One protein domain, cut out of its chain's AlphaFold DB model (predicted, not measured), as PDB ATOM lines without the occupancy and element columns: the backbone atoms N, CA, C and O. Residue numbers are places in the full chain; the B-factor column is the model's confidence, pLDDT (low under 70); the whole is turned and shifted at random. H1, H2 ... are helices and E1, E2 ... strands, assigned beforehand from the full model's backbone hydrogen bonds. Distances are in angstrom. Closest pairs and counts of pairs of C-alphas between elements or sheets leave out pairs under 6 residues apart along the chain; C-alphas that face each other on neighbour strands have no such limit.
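What this domain is: This is residues 292 to 383 of the 744 residues of an uncharacterized protein of Bacillus sp. UMB0899 (UniProt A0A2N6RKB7). One curled sheet of eight strands is folded back on itself like part of a barrel, with E4, E3, E8 and E7 in one leaf facing E6, E2 and E5 in the other, and E1 as the hinge. The short helix H1 packs at one end of the fold, near E1 and E4, while residues 336 to 349 make a wide loop toward the other end. The printed part has 92 residues, with one named helix and eight named strands that follow along the chain as E1, E2, E3, E4, E5, E6, H1, E7, E8; the sheet is mixed, in the order E4, E3, E8, E7, E1, E6, E2, E5, and the class is mostly strand, with 7 residues in the helix and 43 in the strands of the 50 residues in named elements. It is compact, with a radius of gyration of the C-alphas of 12.2 A, and rounded, spanning 33 by 29 by 25 A.

Where its parts are: E1, residues 292 to 298, is 19.3 A long and begins at C-alpha 292 (20.982, 6.277, -9.866). E6 is residues 350 to 355, 16.5 A; E2 is residues 303 to 307, 13.3 A; E5 is residues 331 to 335, 12.7 A. E7, residues 369 to 375, spans 19.6 A, and E8, residues 378 to 382, 12.9 A, ending at C-alpha 382 (20.753, -3.108, -12.284). E3, residues 320 to 323, and E4, residues 326 to 329, are short strands. H1 is residues 356 to 362, beginning at C-alpha 356 (37.774, -2.091, -18.450).

How they stand to each other: The sheet is strongly twisted, with edge strands E4 and E5. E1 is parallel to E6, with N 294 and O 350 2.8 A apart, and antiparallel to E7, with N 293 and O 370 at 2.8 A. E7 is staggered: residues 369 to 371 pair with E1 and 371 to 375 with E8. E7 and E8 form a hairpin, N 371 to O 382 at 2.7 A. E8 is parallel to E3, N 322 to O 379 at 2.8 A, and E3 and E4 form a hairpin, N 321 to O 328 at 2.9 A. On the other side of E1, E6 is antiparallel to E2, N 305 to O 353 at 2.8 A, and E2 is parallel to E5, N 333 to O 304 at 2.8 A. E4 runs on into E5 at 75 degrees, and these two meet only through their link. H1 is on the sheet at a height over the sheet of 7.0 A, only just over E2 with 3 of its C-alphas, and runs across the strands at 67 degrees to E2 on the local plane. The closest C-alphas of E1 and H1 are those of Val 297 and Lys 356, 5.7 A. Every O i to N i+4 pair in H1 is within hydrogen-bond range. E1 and E4 are apart.

The domain as a whole: The two C-alphas farthest apart, those of Val 325 and Ile 338, are 35.1 A apart. The printed part has no cut. The links E2 to E3 and E5 to E6 are long, with 12 and 14 residues. Mean pLDDT of the printed part is 87.8; residues 308 to 310, 312 to 314, 316 and 336 to 341 are under 70.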
ATOM      1  N   TRP A 292      20.855   6.222  -8.420       94.75
ATOM      2  CA  TRP A 292      20.982   6.277  -9.866       94.75
ATOM      3  C   TRP A 292      22.443   6.515 -10.225       94.75
ATOM      4  O   TRP A 292      23.051   7.468  -9.742       94.75
ATOM      5  N   VAL A 293      23.005   5.646 -11.059       95.88
ATOM      6  CA  VAL A 293      24.419   5.666 -11.427       95.88
ATOM      7  C   VAL A 293      24.615   5.574 -12.933       95.88
ATOM      8  O   VAL A 293      23.858   4.916 -13.649       95.88
ATOM      9  N   LYS A 294      25.674   6.213 -13.415       95.88
ATOM     10  CA  LYS A 294      26.195   6.087 -14.770       95.88
ATOM     11  C   LYS A 294      27.624   5.573 -14.693       95.88
ATOM     12  O   LYS A 294      28.417   6.021 -13.867       95.88
ATOM     13  N   ILE A 295      27.934   4.621 -15.562       96.88
ATOM     14  CA  ILE A 295      29.221   3.935 -15.549       96.88
ATOM     15  C   ILE A 295      30.200   4.670 -16.459       96.88
ATOM     16  O   ILE A 295      29.917   4.946 -17.624       96.88
ATOM     17  N   THR A 296      31.376   4.941 -15.913       96.62
ATOM     18  CA  THR A 296      32.578   5.371 -16.628       96.62
ATOM     19  C   THR A 296      33.599   4.232 -16.607       96.62
ATOM     20  O   THR A 296      33.572   3.389 -15.709       96.62
ATOM     21  N   VAL A 297      34.480   4.169 -17.606       96.88
ATOM     22  CA  VAL A 297      35.493   3.105 -17.709       96.88
ATOM     23  C   VAL A 297      36.857   3.653 -17.307       96.88
ATOM     24  O   VAL A 297      37.241   4.723 -17.772       96.88
ATOM     25  N   THR A 298      37.583   2.914 -16.467       94.75
ATOM     26  CA  THR A 298      38.981   3.200 -16.100       94.75
ATOM     27  C   THR A 298      39.921   2.105 -16.613       94.75
ATOM     28  O   THR A 298      39.512   0.952 -16.766       94.75
ATOM     29  N   ASP A 299      41.177   2.469 -16.877       93.88
ATOM     30  CA  ASP A 299      42.240   1.548 -17.308       93.88
ATOM     31  C   ASP A 299      42.904   0.798 -16.135       93.88
ATOM     32  O   ASP A 299      43.688  -0.127 -16.352       93.88
ATOM     33  N   GLU A 300      42.599   1.168 -14.885       92.56
ATOM     34  CA  GLU A 300      42.958   0.356 -13.714       92.56
ATOM     35  C   GLU A 300      42.286  -1.021 -13.797       92.56
ATOM     36  O   GLU A 300      41.197  -1.124 -14.342       92.56
ATOM     37  N   THR A 301      42.900  -2.073 -13.251       93.62
ATOM     38  CA  THR A 301      42.429  -3.465 -13.402       93.62
ATOM     39  C   THR A 301      41.700  -3.976 -12.165       93.62
ATOM     40  O   THR A 301      42.224  -3.846 -11.058       93.62
ATOM     41  N   GLY A 302      40.553  -4.632 -12.350       93.56
ATOM     42  CA  GLY A 302      39.816  -5.310 -11.279       93.56
ATOM     43  C   GLY A 302      39.306  -4.390 -10.165       93.56
ATOM     44  O   GLY A 302      39.302  -4.792  -8.998       93.56
ATOM     45  N   ILE A 303      38.913  -3.154 -10.495       94.06
ATOM     46  CA  ILE A 303      38.444  -2.171  -9.508       94.06
ATOM     47  C   ILE A 303      37.074  -1.579  -9.840       94.06
ATOM     48  O   ILE A 303      36.698  -1.432 -11.005       94.06
ATOM     49  N   VAL A 304      36.382  -1.138  -8.792       94.38
ATOM     50  CA  VAL A 304      35.227  -0.238  -8.879       94.38
ATOM     51  C   VAL A 304      35.494   0.967  -7.978       94.38
ATOM     52  O   VAL A 304      35.797   0.797  -6.800       94.38
ATOM     53  N   ARG A 305      35.389   2.186  -8.516       92.44
ATOM     54  CA  ARG A 305      35.490   3.434  -7.748       92.44
ATOM     55  C   ARG A 305      34.108   4.008  -7.467       92.44
ATOM     56  O   ARG A 305      33.327   4.244  -8.391       92.44
ATOM     57  N   LEU A 306      33.850   4.262  -6.190       89.31
ATOM     58  CA  LEU A 306      32.663   4.918  -5.656       89.31
ATOM     59  C   LEU A 306      33.092   6.208  -4.941       89.31
ATOM     60  O   LEU A 306      34.168   6.261  -4.356       89.31
ATOM     61  N   SER A 307      32.258   7.248  -4.930       82.38
ATOM     62  CA  SER A 307      32.508   8.437  -4.100       82.38
ATOM     63  C   SER A 307      31.688   8.364  -2.818       82.38
ATOM     64  O   SER A 307      30.464   8.328  -2.894       82.38
ATOM     65  N   SER A 308      32.336   8.401  -1.650       69.00
ATOM     66  CA  SER A 308      31.651   8.380  -0.339       69.00
ATOM     67  C   SER A 308      30.576   9.463  -0.189       69.00
ATOM     68  O   SER A 308      29.564   9.227   0.455       69.00
ATOM     69  N   LYS A 309      30.736  10.625  -0.841       68.38
ATOM     70  CA  LYS A 309      29.743  11.718  -0.821       68.38
ATOM     71  C   LYS A 309      28.376  11.336  -1.376       68.38
ATOM     72  O   LYS A 309      27.400  12.029  -1.109       68.38
ATOM     73  N   ASN A 310      28.351  10.340  -2.252       69.06
ATOM     74  CA  ASN A 310      27.183   9.989  -3.041       69.06
ATOM     75  C   ASN A 310      26.323   8.924  -2.345       69.06
ATOM     76  O   ASN A 310      25.215   8.663  -2.801       69.06
ATOM     77  N   PHE A 311      26.811   8.294  -1.272       70.38
ATOM     78  CA  PHE A 311      26.152   7.145  -0.659       70.38
ATOM     79  C   PHE A 311      26.008   7.340   0.854       70.38
ATOM     80  O   PHE A 311      26.995   7.522   1.557       70.38
ATOM     81  N   ASP A 312      24.781   7.226   1.356       61.78
ATOM     82  CA  ASP A 312      24.427   7.269   2.782       61.78
ATOM     83  C   ASP A 312      24.580   5.890   3.477       61.78
ATOM     84  O   ASP A 312      24.166   5.698   4.621       61.78
ATOM     85  N   THR A 313      25.175   4.898   2.801       67.19
ATOM     86  CA  THR A 313      25.379   3.519   3.294       67.19
ATOM     87  C   THR A 313      26.844   3.239   3.619       67.19
ATOM     88  O   THR A 313      27.727   3.782   2.960       67.19
ATOM     89  N   ASN A 314      27.121   2.336   4.571       69.12
ATOM     90  CA  ASN A 314      28.494   1.898   4.843       69.12
ATOM     91  C   ASN A 314      29.099   1.226   3.593       69.12
ATOM     92  O   ASN A 314      28.507   0.297   3.047       69.12
ATOM     93  N   LEU A 315      30.253   1.724   3.145       73.50
ATOM     94  CA  LEU A 315      30.996   1.214   1.987       73.50
ATOM     95  C   LEU A 315      32.279   0.467   2.396       73.50
ATOM     96  O   LEU A 315      33.137   0.200   1.552       73.50
ATOM     97  N   GLU A 316      32.451   0.164   3.683       69.88
ATOM     98  CA  GLU A 316      33.580  -0.620   4.187       69.88
ATOM     99  C   GLU A 316      33.438  -2.109   3.839       69.88
ATOM    100  O   GLU A 316      32.339  -2.654   3.823       69.88
ATOM    101  N   ASN A 317      34.574  -2.775   3.609       76.75
ATOM    102  CA  ASN A 317      34.687  -4.224   3.370       76.75
ATOM    103  C   ASN A 317      33.963  -4.769   2.126       76.75
ATOM    104  O   ASN A 317      33.753  -5.973   2.032       76.75
ATOM    105  N   LEU A 318      33.640  -3.914   1.152       82.88
ATOM    106  CA  LEU A 318      33.074  -4.361  -0.120       82.88
ATOM    107  C   LEU A 318      34.139  -5.041  -0.998       82.88
ATOM    108  O   LEU A 318      35.201  -4.457  -1.240       82.88
ATOM    109  N   ASP A 319      33.843  -6.234  -1.519       90.62
ATOM    110  CA  ASP A 319      34.816  -7.059  -2.263       90.62
ATOM    111  C   ASP A 319      34.323  -7.596  -3.619       90.62
ATOM    112  O   ASP A 319      35.068  -8.258  -4.347       90.62
ATOM    113  N   SER A 320      33.076  -7.310  -3.998       94.00
ATOM    114  CA  SER A 320      32.487  -7.872  -5.212       94.00
ATOM    115  C   SER A 320      31.485  -6.955  -5.906       94.00
ATOM    116  O   SER A 320      30.825  -6.104  -5.302       94.00
ATOM    117  N   LEU A 321      31.370  -7.165  -7.218       96.19
ATOM    118  CA  LEU A 321      30.415  -6.512  -8.102       96.19
ATOM    119  C   LEU A 321      29.468  -7.554  -8.695       96.19
ATOM    120  O   LEU A 321      29.903  -8.550  -9.276       96.19
ATOM    121  N   LYS A 322      28.166  -7.277  -8.632       96.69
ATOM    122  CA  LYS A 322      27.118  -8.081  -9.257       96.69
ATOM    123  C   LYS A 322      26.372  -7.316 -10.332       96.69
ATOM    124  O   LYS A 322      25.836  -6.233 -10.098       96.69
ATOM    125  N   PHE A 323      26.282  -7.941 -11.503       97.88
ATOM    126  CA  PHE A 323      25.521  -7.452 -12.645       97.88
ATOM    127  C   PHE A 323      24.887  -8.635 -13.388       97.88
ATOM    128  O   PHE A 323      25.570  -9.534 -13.883       97.88
ATOM    129  N   GLY A 324      23.553  -8.670 -13.445       97.44
ATOM    130  CA  GLY A 324      22.845  -9.877 -13.877       97.44
ATOM    131  C   GLY A 324      23.091 -11.049 -12.916       97.44
ATOM    132  O   GLY A 324      23.171 -10.878 -11.702       97.44
ATOM    133  N   VAL A 325      23.241 -12.255 -13.466       97.19
ATOM    134  CA  VAL A 325      23.618 -13.453 -12.687       97.19
ATOM    135  C   VAL A 325      25.133 -13.604 -12.472       97.19
ATOM    136  O   VAL A 325      25.566 -14.628 -11.933       97.19
ATOM    137  N   ILE A 326      25.943 -12.661 -12.966       97.31
ATOM    138  CA  ILE A 326      27.400 -12.685 -12.808       97.31
ATOM    139  C   ILE A 326      27.782 -11.864 -11.584       97.31
ATOM    140  O   ILE A 326      27.270 -10.767 -11.360       97.31
ATOM    141  N   GLU A 327      28.700 -12.433 -10.820       95.50
ATOM    142  CA  GLU A 327      29.357 -11.835  -9.676       95.50
ATOM    143  C   GLU A 327      30.858 -12.008  -9.886       95.50
ATOM    144  O   GLU A 327      31.306 -13.121 -10.165       95.50
ATOM    145  N   GLU A 328      31.598 -10.910  -9.792       95.44
ATOM    146  CA  GLU A 328      33.054 -10.887  -9.910       95.44
ATOM    147  C   GLU A 328      33.656 -10.244  -8.664       95.44
ATOM    148  O   GLU A 328      33.168  -9.228  -8.163       95.44
ATOM    149  N   GLN A 329      34.735 -10.845  -8.175       95.12
ATOM    150  CA  GLN A 329      35.525 -10.304  -7.074       95.12
ATOM    151  C   GLN A 329      36.355  -9.124  -7.585       95.12
ATOM    152  O   GLN A 329      36.992  -9.210  -8.636       95.12
ATOM    153  N   CYS A 330      36.336  -8.007  -6.865       94.00
ATOM    154  CA  CYS A 330      37.025  -6.786  -7.266       94.00
ATOM    155  C   CYS A 330      37.350  -5.897  -6.064       94.00
ATOM    156  O   CYS A 330      36.709  -5.953  -5.019       94.00
ATOM    157  N   ARG A 331      38.353  -5.031  -6.214       93.25
ATOM    158  CA  ARG A 331      38.681  -4.059  -5.168       93.25
ATOM    159  C   ARG A 331      37.780  -2.834  -5.304       93.25
ATOM    160  O   ARG A 331      37.887  -2.094  -6.284       93.25
ATOM    161  N   ILE A 332      36.955  -2.585  -4.293       90.81
ATOM    162  CA  ILE A 332      36.142  -1.372  -4.207       90.81
ATOM    163  C   ILE A 332      36.975  -0.249  -3.577       90.81
ATOM    164  O   ILE A 332      37.525  -0.396  -2.488       90.81
ATOM    165  N   ILE A 333      37.104   0.873  -4.282       88.75
ATOM    166  CA  ILE A 333      37.811   2.071  -3.818       88.75
ATOM    167  C   ILE A 333      36.768   3.149  -3.556       88.75
ATOM    168  O   ILE A 333      35.972   3.471  -4.437       88.75
ATOM    169  N   VAL A 334      36.788   3.713  -2.353       84.69
ATOM    170  CA  VAL A 334      35.870   4.776  -1.954       84.69
ATOM    171  C   VAL A 334      36.646   6.083  -1.842       84.69
ATOM    172  O   VAL A 334      37.461   6.247  -0.936       84.69
ATOM    173  N   ASP A 335      36.399   7.015  -2.760       80.62
ATOM    174  CA  ASP A 335      37.047   8.325  -2.751       80.62
ATOM    175  C   ASP A 335      36.399   9.220  -1.670       80.62
ATOM    176  O   ASP A 335      35.167   9.344  -1.579       80.62
ATOM    177  N   GLY A 336      37.235   9.809  -0.809       60.50
ATOM    178  CA  GLY A 336      36.849  10.651   0.324       60.50
ATOM    179  C   GLY A 336      37.069  12.130   0.031       60.50
ATOM    180  O   GLY A 336      38.197  12.598   0.076       60.50
ATOM    181  N   ASP A 337      35.998  12.875  -0.222       57.59
ATOM    182  CA  ASP A 337      36.036  14.334  -0.360       57.59
ATOM    183  C   ASP A 337      34.831  14.956   0.395       57.59
ATOM    184  O   ASP A 337      33.872  14.264   0.732       57.59
ATOM    185  N   ILE A 338      34.814  16.283   0.582       50.09
ATOM    186  CA  ILE A 338      33.809  17.074   1.351       50.09
ATOM    187  C   ILE A 338      32.332  16.809   0.939       50.09
ATOM    188  O   ILE A 338      32.041  16.935  -0.251       50.09
ATOM    189  N   PRO A 339      31.370  16.564   1.859       50.28
ATOM    190  CA  PRO A 339      29.994  16.159   1.531       50.28
ATOM    191  C   PRO A 339      29.222  17.147   0.645       50.28
ATOM    192  O   PRO A 339      29.191  18.348   0.898       50.28
ATOM    193  N   SER A 340      28.528  16.614  -0.359       51.00
ATOM    194  CA  SER A 340      27.484  17.300  -1.125       51.00
ATOM    195  C   SER A 340      26.265  16.384  -1.093       51.00
ATOM    196  O   SER A 340      26.166  15.471  -1.911       51.00
ATOM    197  N   TYR A 341      25.356  16.606  -0.143       56.97
ATOM    198  CA  TYR A 341      24.106  15.850  -0.039       56.97
ATOM    199  C   TYR A 341      23.190  16.201  -1.217       56.97
ATOM    200  O   TYR A 341      22.376  17.121  -1.136       56.97
ATOM    201  N   ARG A 342      23.337  15.490  -2.338       70.00
ATOM    202  CA  ARG A 342      22.379  15.522  -3.447       70.00
ATOM    203  C   ARG A 342      21.839  14.116  -3.663       70.00
ATOM    204  O   ARG A 342      22.613  13.174  -3.717       70.00
ATOM    205  N   LYS A 343      20.523  13.967  -3.803       79.06
ATOM    206  CA  LYS A 343      19.909  12.686  -4.170       79.06
ATOM    207  C   LYS A 343      20.093  12.470  -5.673       79.06
ATOM    208  O   LYS A 343      19.694  13.328  -6.453       79.06
ATOM    209  N   SER A 344      20.675  11.346  -6.085       87.50
ATOM    210  CA  SER A 344      20.775  11.000  -7.511       87.50
ATOM    211  C   SER A 344      19.394  10.790  -8.134       87.50
ATOM    212  O   SER A 344      18.511  10.215  -7.489       87.50
ATOM    213  N   THR A 345      19.233  11.171  -9.398       90.94
ATOM    214  CA  THR A 345      18.033  10.896 -10.204       90.94
ATOM    215  C   THR A 345      18.424  10.228 -11.522       90.94
ATOM    216  O   THR A 345      19.606  10.159 -11.850       90.94
ATOM    217  N   TYR A 346      17.452   9.742 -12.300       92.62
ATOM    218  CA  TYR A 346      17.738   9.200 -13.633       92.62
ATOM    219  C   TYR A 346      18.438  10.229 -14.541       92.62
ATOM    220  O   TYR A 346      19.354   9.875 -15.281       92.62
ATOM    221  N   ASP A 347      18.005  11.494 -14.491       92.38
ATOM    222  CA  ASP A 347      18.546  12.570 -15.332       92.38
ATOM    223  C   ASP A 347      19.846  13.172 -14.759       92.38
ATOM    224  O   ASP A 347      20.673  13.681 -15.513       92.38
ATOM    225  N   GLU A 348      20.069  13.044 -13.447       92.31
ATOM    226  CA  GLU A 348      21.302  13.440 -12.754       92.31
ATOM    227  C   GLU A 348      21.882  12.269 -11.932       92.31
ATOM    228  O   GLU A 348      21.835  12.283 -10.693       92.31
ATOM    229  N   PRO A 349      22.407  11.221 -12.595       93.44
ATOM    230  CA  PRO A 349      22.969  10.071 -11.908       93.44
ATOM    231  C   PRO A 349      24.360  10.382 -11.348       93.44
ATOM    232  O   PRO A 349      25.083  11.253 -11.840       93.44
ATOM    233  N   PHE A 350      24.772   9.626 -10.337       93.00
ATOM    234  CA  PHE A 350      26.158   9.629  -9.888       93.00
ATOM    235  C   PHE A 350      27.062   8.921 -10.886       93.00
ATOM    236  O   PHE A 350      26.698   7.896 -11.454       93.00
ATOM    237  N   GLU A 351      28.271   9.433 -11.065       92.81
ATOM    238  CA  GLU A 351      29.284   8.730 -11.842       92.81
ATOM    239  C   GLU A 351      30.033   7.753 -10.940       92.81
ATOM    240  O   GLU A 351      30.467   8.101  -9.840       92.81
ATOM    241  N   ILE A 352      30.161   6.520 -11.419       94.25
ATOM    242  CA  ILE A 352      31.023   5.488 -10.844       94.25
ATOM    243  C   ILE A 352      31.994   5.027 -11.922       94.25
ATOM    244  O   ILE A 352      31.650   5.050 -13.110       94.25
ATOM    245  N   SER A 353      33.189   4.589 -11.533       95.88
ATOM    246  CA  SER A 353      34.155   4.035 -12.486       95.88
ATOM    247  C   SER A 353      34.317   2.540 -12.282       95.88
ATOM    248  O   SER A 353      34.512   2.081 -11.162       95.88
ATOM    249  N   ILE A 354      34.247   1.782 -13.371       97.38
ATOM    250  CA  ILE A 354      34.467   0.335 -13.384       97.38
ATOM    251  C   ILE A 354      35.638   0.058 -14.318       97.38
ATOM    252  O   ILE A 354      35.754   0.668 -15.386       97.38
ATOM    253  N   SER A 355      36.530  -0.834 -13.906       97.50
ATOM    254  CA  SER A 355      37.670  -1.216 -14.724       97.50
ATOM    255  C   SER A 355      37.254  -1.850 -16.051       97.50
ATOM    256  O   SER A 355      36.256  -2.574 -16.147       97.50
ATOM    257  N   LYS A 356      38.039  -1.588 -17.098       96.94
ATOM    258  CA  LYS A 356      37.774  -2.091 -18.450       96.94
ATOM    259  C   LYS A 356      37.642  -3.616 -18.503       96.94
ATOM    260  O   LYS A 356      36.753  -4.121 -19.182       96.94
ATOM    261  N   ASP A 357      38.481  -4.340 -17.770       96.25
ATOM    262  CA  ASP A 357      38.446  -5.801 -17.700       96.25
ATOM    263  C   ASP A 357      37.149  -6.328 -17.067       96.25
ATOM    264  O   ASP A 357      36.577  -7.283 -17.585       96.25
ATOM    265  N   LEU A 358      36.627  -5.687 -16.013       96.81
ATOM    266  CA  LEU A 358      35.334  -6.056 -15.420       96.81
ATOM    267  C   LEU A 358      34.180  -5.782 -16.388       96.81
ATOM    268  O   LEU A 358      33.326  -6.647 -16.584       96.81
ATOM    269  N   VAL A 359      34.176  -4.613 -17.042       96.94
ATOM    270  CA  VAL A 359      33.168  -4.259 -18.056       96.94
ATOM    271  C   VAL A 359      33.153  -5.278 -19.201       96.94
ATOM    272  O   VAL A 359      32.080  -5.735 -19.598       96.94
ATOM    273  N   GLU A 360      34.325  -5.668 -19.708       94.44
ATOM    274  CA  GLU A 360      34.461  -6.642 -20.796       94.44
ATOM    275  C   GLU A 360      34.115  -8.073 -20.354       94.44
ATOM    276  O   GLU A 360      33.400  -8.773 -21.072       94.44
ATOM    277  N   ASN A 361      34.559  -8.514 -19.172       94.25
ATOM    278  CA  ASN A 361      34.311  -9.869 -18.666       94.25
ATOM    279  C   ASN A 361      32.844 -10.092 -18.291       94.25
ATOM    280  O   ASN A 361      32.275 -11.139 -18.614       94.25
ATOM    281  N   MET A 362      32.221  -9.103 -17.649       96.19
ATOM    282  CA  MET A 362      30.821  -9.158 -17.234       96.19
ATOM    283  C   MET A 362      29.859  -8.670 -18.324       96.19
ATOM    284  O   MET A 362      28.653  -8.781 -18.131       96.19
ATOM    285  N   HIS A 363      30.359  -8.159 -19.458       96.38
ATOM    286  CA  HIS A 363      29.566  -7.587 -20.555       96.38
ATOM    287  C   HIS A 363      28.591  -6.487 -20.078       96.38
ATOM    288  O   HIS A 363      27.387  -6.530 -20.352       96.38
ATOM    289  N   ILE A 364      29.103  -5.510 -19.320       96.94
ATOM    290  CA  ILE A 364      28.302  -4.406 -18.767       96.94
ATOM    291  C   ILE A 364      28.134  -3.306 -19.832       96.94
ATOM    292  O   ILE A 364      29.136  -2.756 -20.292       96.94
ATOM    293  N   PRO A 365      26.905  -2.924 -20.226       95.25
ATOM    294  CA  PRO A 365      26.705  -1.757 -21.076       95.25
ATOM    295  C   PRO A 365      26.968  -0.472 -20.282       95.25
ATOM    296  O   PRO A 365      26.451  -0.302 -19.181       95.25
ATOM    297  N   VAL A 366      27.758   0.443 -20.845       94.38
ATOM    298  CA  VAL A 366      28.170   1.707 -20.192       94.38
ATOM    299  C   VAL A 366      27.420   2.934 -20.727       94.38
ATOM    300  O   VAL A 366      27.574   4.045 -20.233       94.38
ATOM    301  N   ASP A 367      26.579   2.737 -21.740       92.75
ATOM    302  CA  ASP A 367      25.769   3.746 -22.429       92.75
ATOM    303  C   ASP A 367      24.387   3.964 -21.781       92.75
ATOM    304  O   ASP A 367      23.494   4.550 -22.390       92.75
ATOM    305  N   MET A 368      24.199   3.498 -20.543       95.19
ATOM    306  CA  MET A 368      22.912   3.482 -19.845       95.19
ATOM    307  C   MET A 368      23.023   4.037 -18.424       95.19
ATOM    308  O   MET A 368      24.098   4.065 -17.825       95.19
ATOM    309  N   VAL A 369      21.878   4.452 -17.879       96.94
ATOM    310  CA  VAL A 369      21.733   4.812 -16.466       96.94
ATOM    311  C   VAL A 369      21.152   3.616 -15.717       96.94
ATOM    312  O   VAL A 369      20.134   3.059 -16.129       96.94
ATOM    313  N   PHE A 370      21.793   3.238 -14.618       97.38
ATOM    314  CA  PHE A 370      21.420   2.123 -13.753       97.38
ATOM    315  C   PHE A 370      21.001   2.622 -12.373       97.38
ATOM    316  O   PHE A 370      21.166   3.790 -12.036       97.38
ATOM    317  N   GLN A 371      20.494   1.706 -11.564       96.19
ATOM    318  CA  GLN A 371      20.419   1.821 -10.121       96.19
ATOM    319  C   GLN A 371      21.511   0.959  -9.473       96.19
ATOM    320  O   GLN A 371      21.889  -0.088 -10.006       96.19
ATOM    321  N   LEU A 372      21.976   1.386  -8.304       94.25
ATOM    322  CA  LEU A 372      22.968   0.713  -7.477       94.25
ATOM    323  C   LEU A 372      22.459   0.594  -6.042       94.25
ATOM    324  O   LEU A 372      21.847   1.529  -5.515       94.25
ATOM    325  N   PHE A 373      22.738  -0.544  -5.411       91.44
ATOM    326  CA  PHE A 373      22.642  -0.709  -3.963       91.44
ATOM    327  C   PHE A 373      23.688  -1.679  -3.426       91.44
ATOM    328  O   PHE A 373      24.314  -2.411  -4.193       91.44
ATOM    329  N   ILE A 374      23.853  -1.675  -2.106       87.56
ATOM    330  CA  ILE A 374      24.734  -2.592  -1.387       87.56
ATOM    331  C   ILE A 374      23.897  -3.701  -0.752       87.56
ATOM    332  O   ILE A 374      22.868  -3.426  -0.134       87.56
ATOM    333  N   LEU A 375      24.328  -4.951  -0.913       85.44
ATOM    334  CA  LEU A 375      23.698  -6.123  -0.306       85.44
ATOM    335  C   LEU A 375      24.779  -7.111   0.118       85.44
ATOM    336  O   LEU A 375      25.502  -7.579  -0.745       85.44
ATOM    337  N   ASN A 376      24.855  -7.474   1.401       80.69
ATOM    338  CA  ASN A 376      25.827  -8.455   1.916       80.69
ATOM    339  C   ASN A 376      27.268  -8.179   1.435       80.69
ATOM    340  O   ASN A 376      27.873  -9.033   0.796       80.69
ATOM    341  N   ASP A 377      27.766  -6.963   1.667       81.56
ATOM    342  CA  ASP A 377      29.112  -6.513   1.274       81.56
ATOM    343  C   ASP A 377      29.402  -6.521  -0.249       81.56
ATOM    344  O   ASP A 377      30.539  -6.392  -0.697       81.56
ATOM    345  N   GLN A 378      28.357  -6.597  -1.075       88.06
ATOM    346  CA  GLN A 378      28.448  -6.591  -2.534       88.06
ATOM    347  C   GLN A 378      27.810  -5.339  -3.140       88.06
ATOM    348  O   GLN A 378      26.706  -4.934  -2.766       88.06
ATOM    349  N   VAL A 379      28.469  -4.775  -4.156       92.81
ATOM    350  CA  VAL A 379      27.888  -3.744  -5.025       92.81
ATOM    351  C   VAL A 379      26.979  -4.411  -6.053       92.81
ATOM    352  O   VAL A 379      27.436  -5.206  -6.873       92.81
ATOM    353  N   VAL A 380      25.691  -4.070  -6.059       95.44
ATOM    354  CA  VAL A 380      24.706  -4.612  -7.006       95.44
ATOM    355  C   VAL A 380      24.253  -3.516  -7.965       95.44
ATOM    356  O   VAL A 380      23.680  -2.516  -7.536       95.44
ATOM    357  N   ILE A 381      24.462  -3.721  -9.270       97.50
ATOM    358  CA  ILE A 381      24.046  -2.795 -10.336       97.50
ATOM    359  C   ILE A 381      22.931  -3.425 -11.178       97.50
ATOM    360  O   ILE A 381      22.995  -4.591 -11.572       97.50
ATOM    361  N   GLY A 382      21.890  -2.651 -11.485       97.12
ATOM    362  CA  GLY A 382      20.753  -3.108 -12.284       97.12
ATOM    363  C   GLY A 382      19.689  -2.021 -12.460       97.12
ATOM    364  O   GLY A 382      20.038  -0.848 -12.460       97.12
ATOM    365  N   PRO A 383      18.405  -2.363 -12.655       97.25
ATOM    366  CA  PRO A 383      17.868  -3.706 -12.878       97.25
ATOM    367  C   PRO A 383      18.394  -4.338 -14.177       97.25
ATOM    368  O   PRO A 383      18.843  -3.653 -15.091       97.25
TER     369      PRO A 383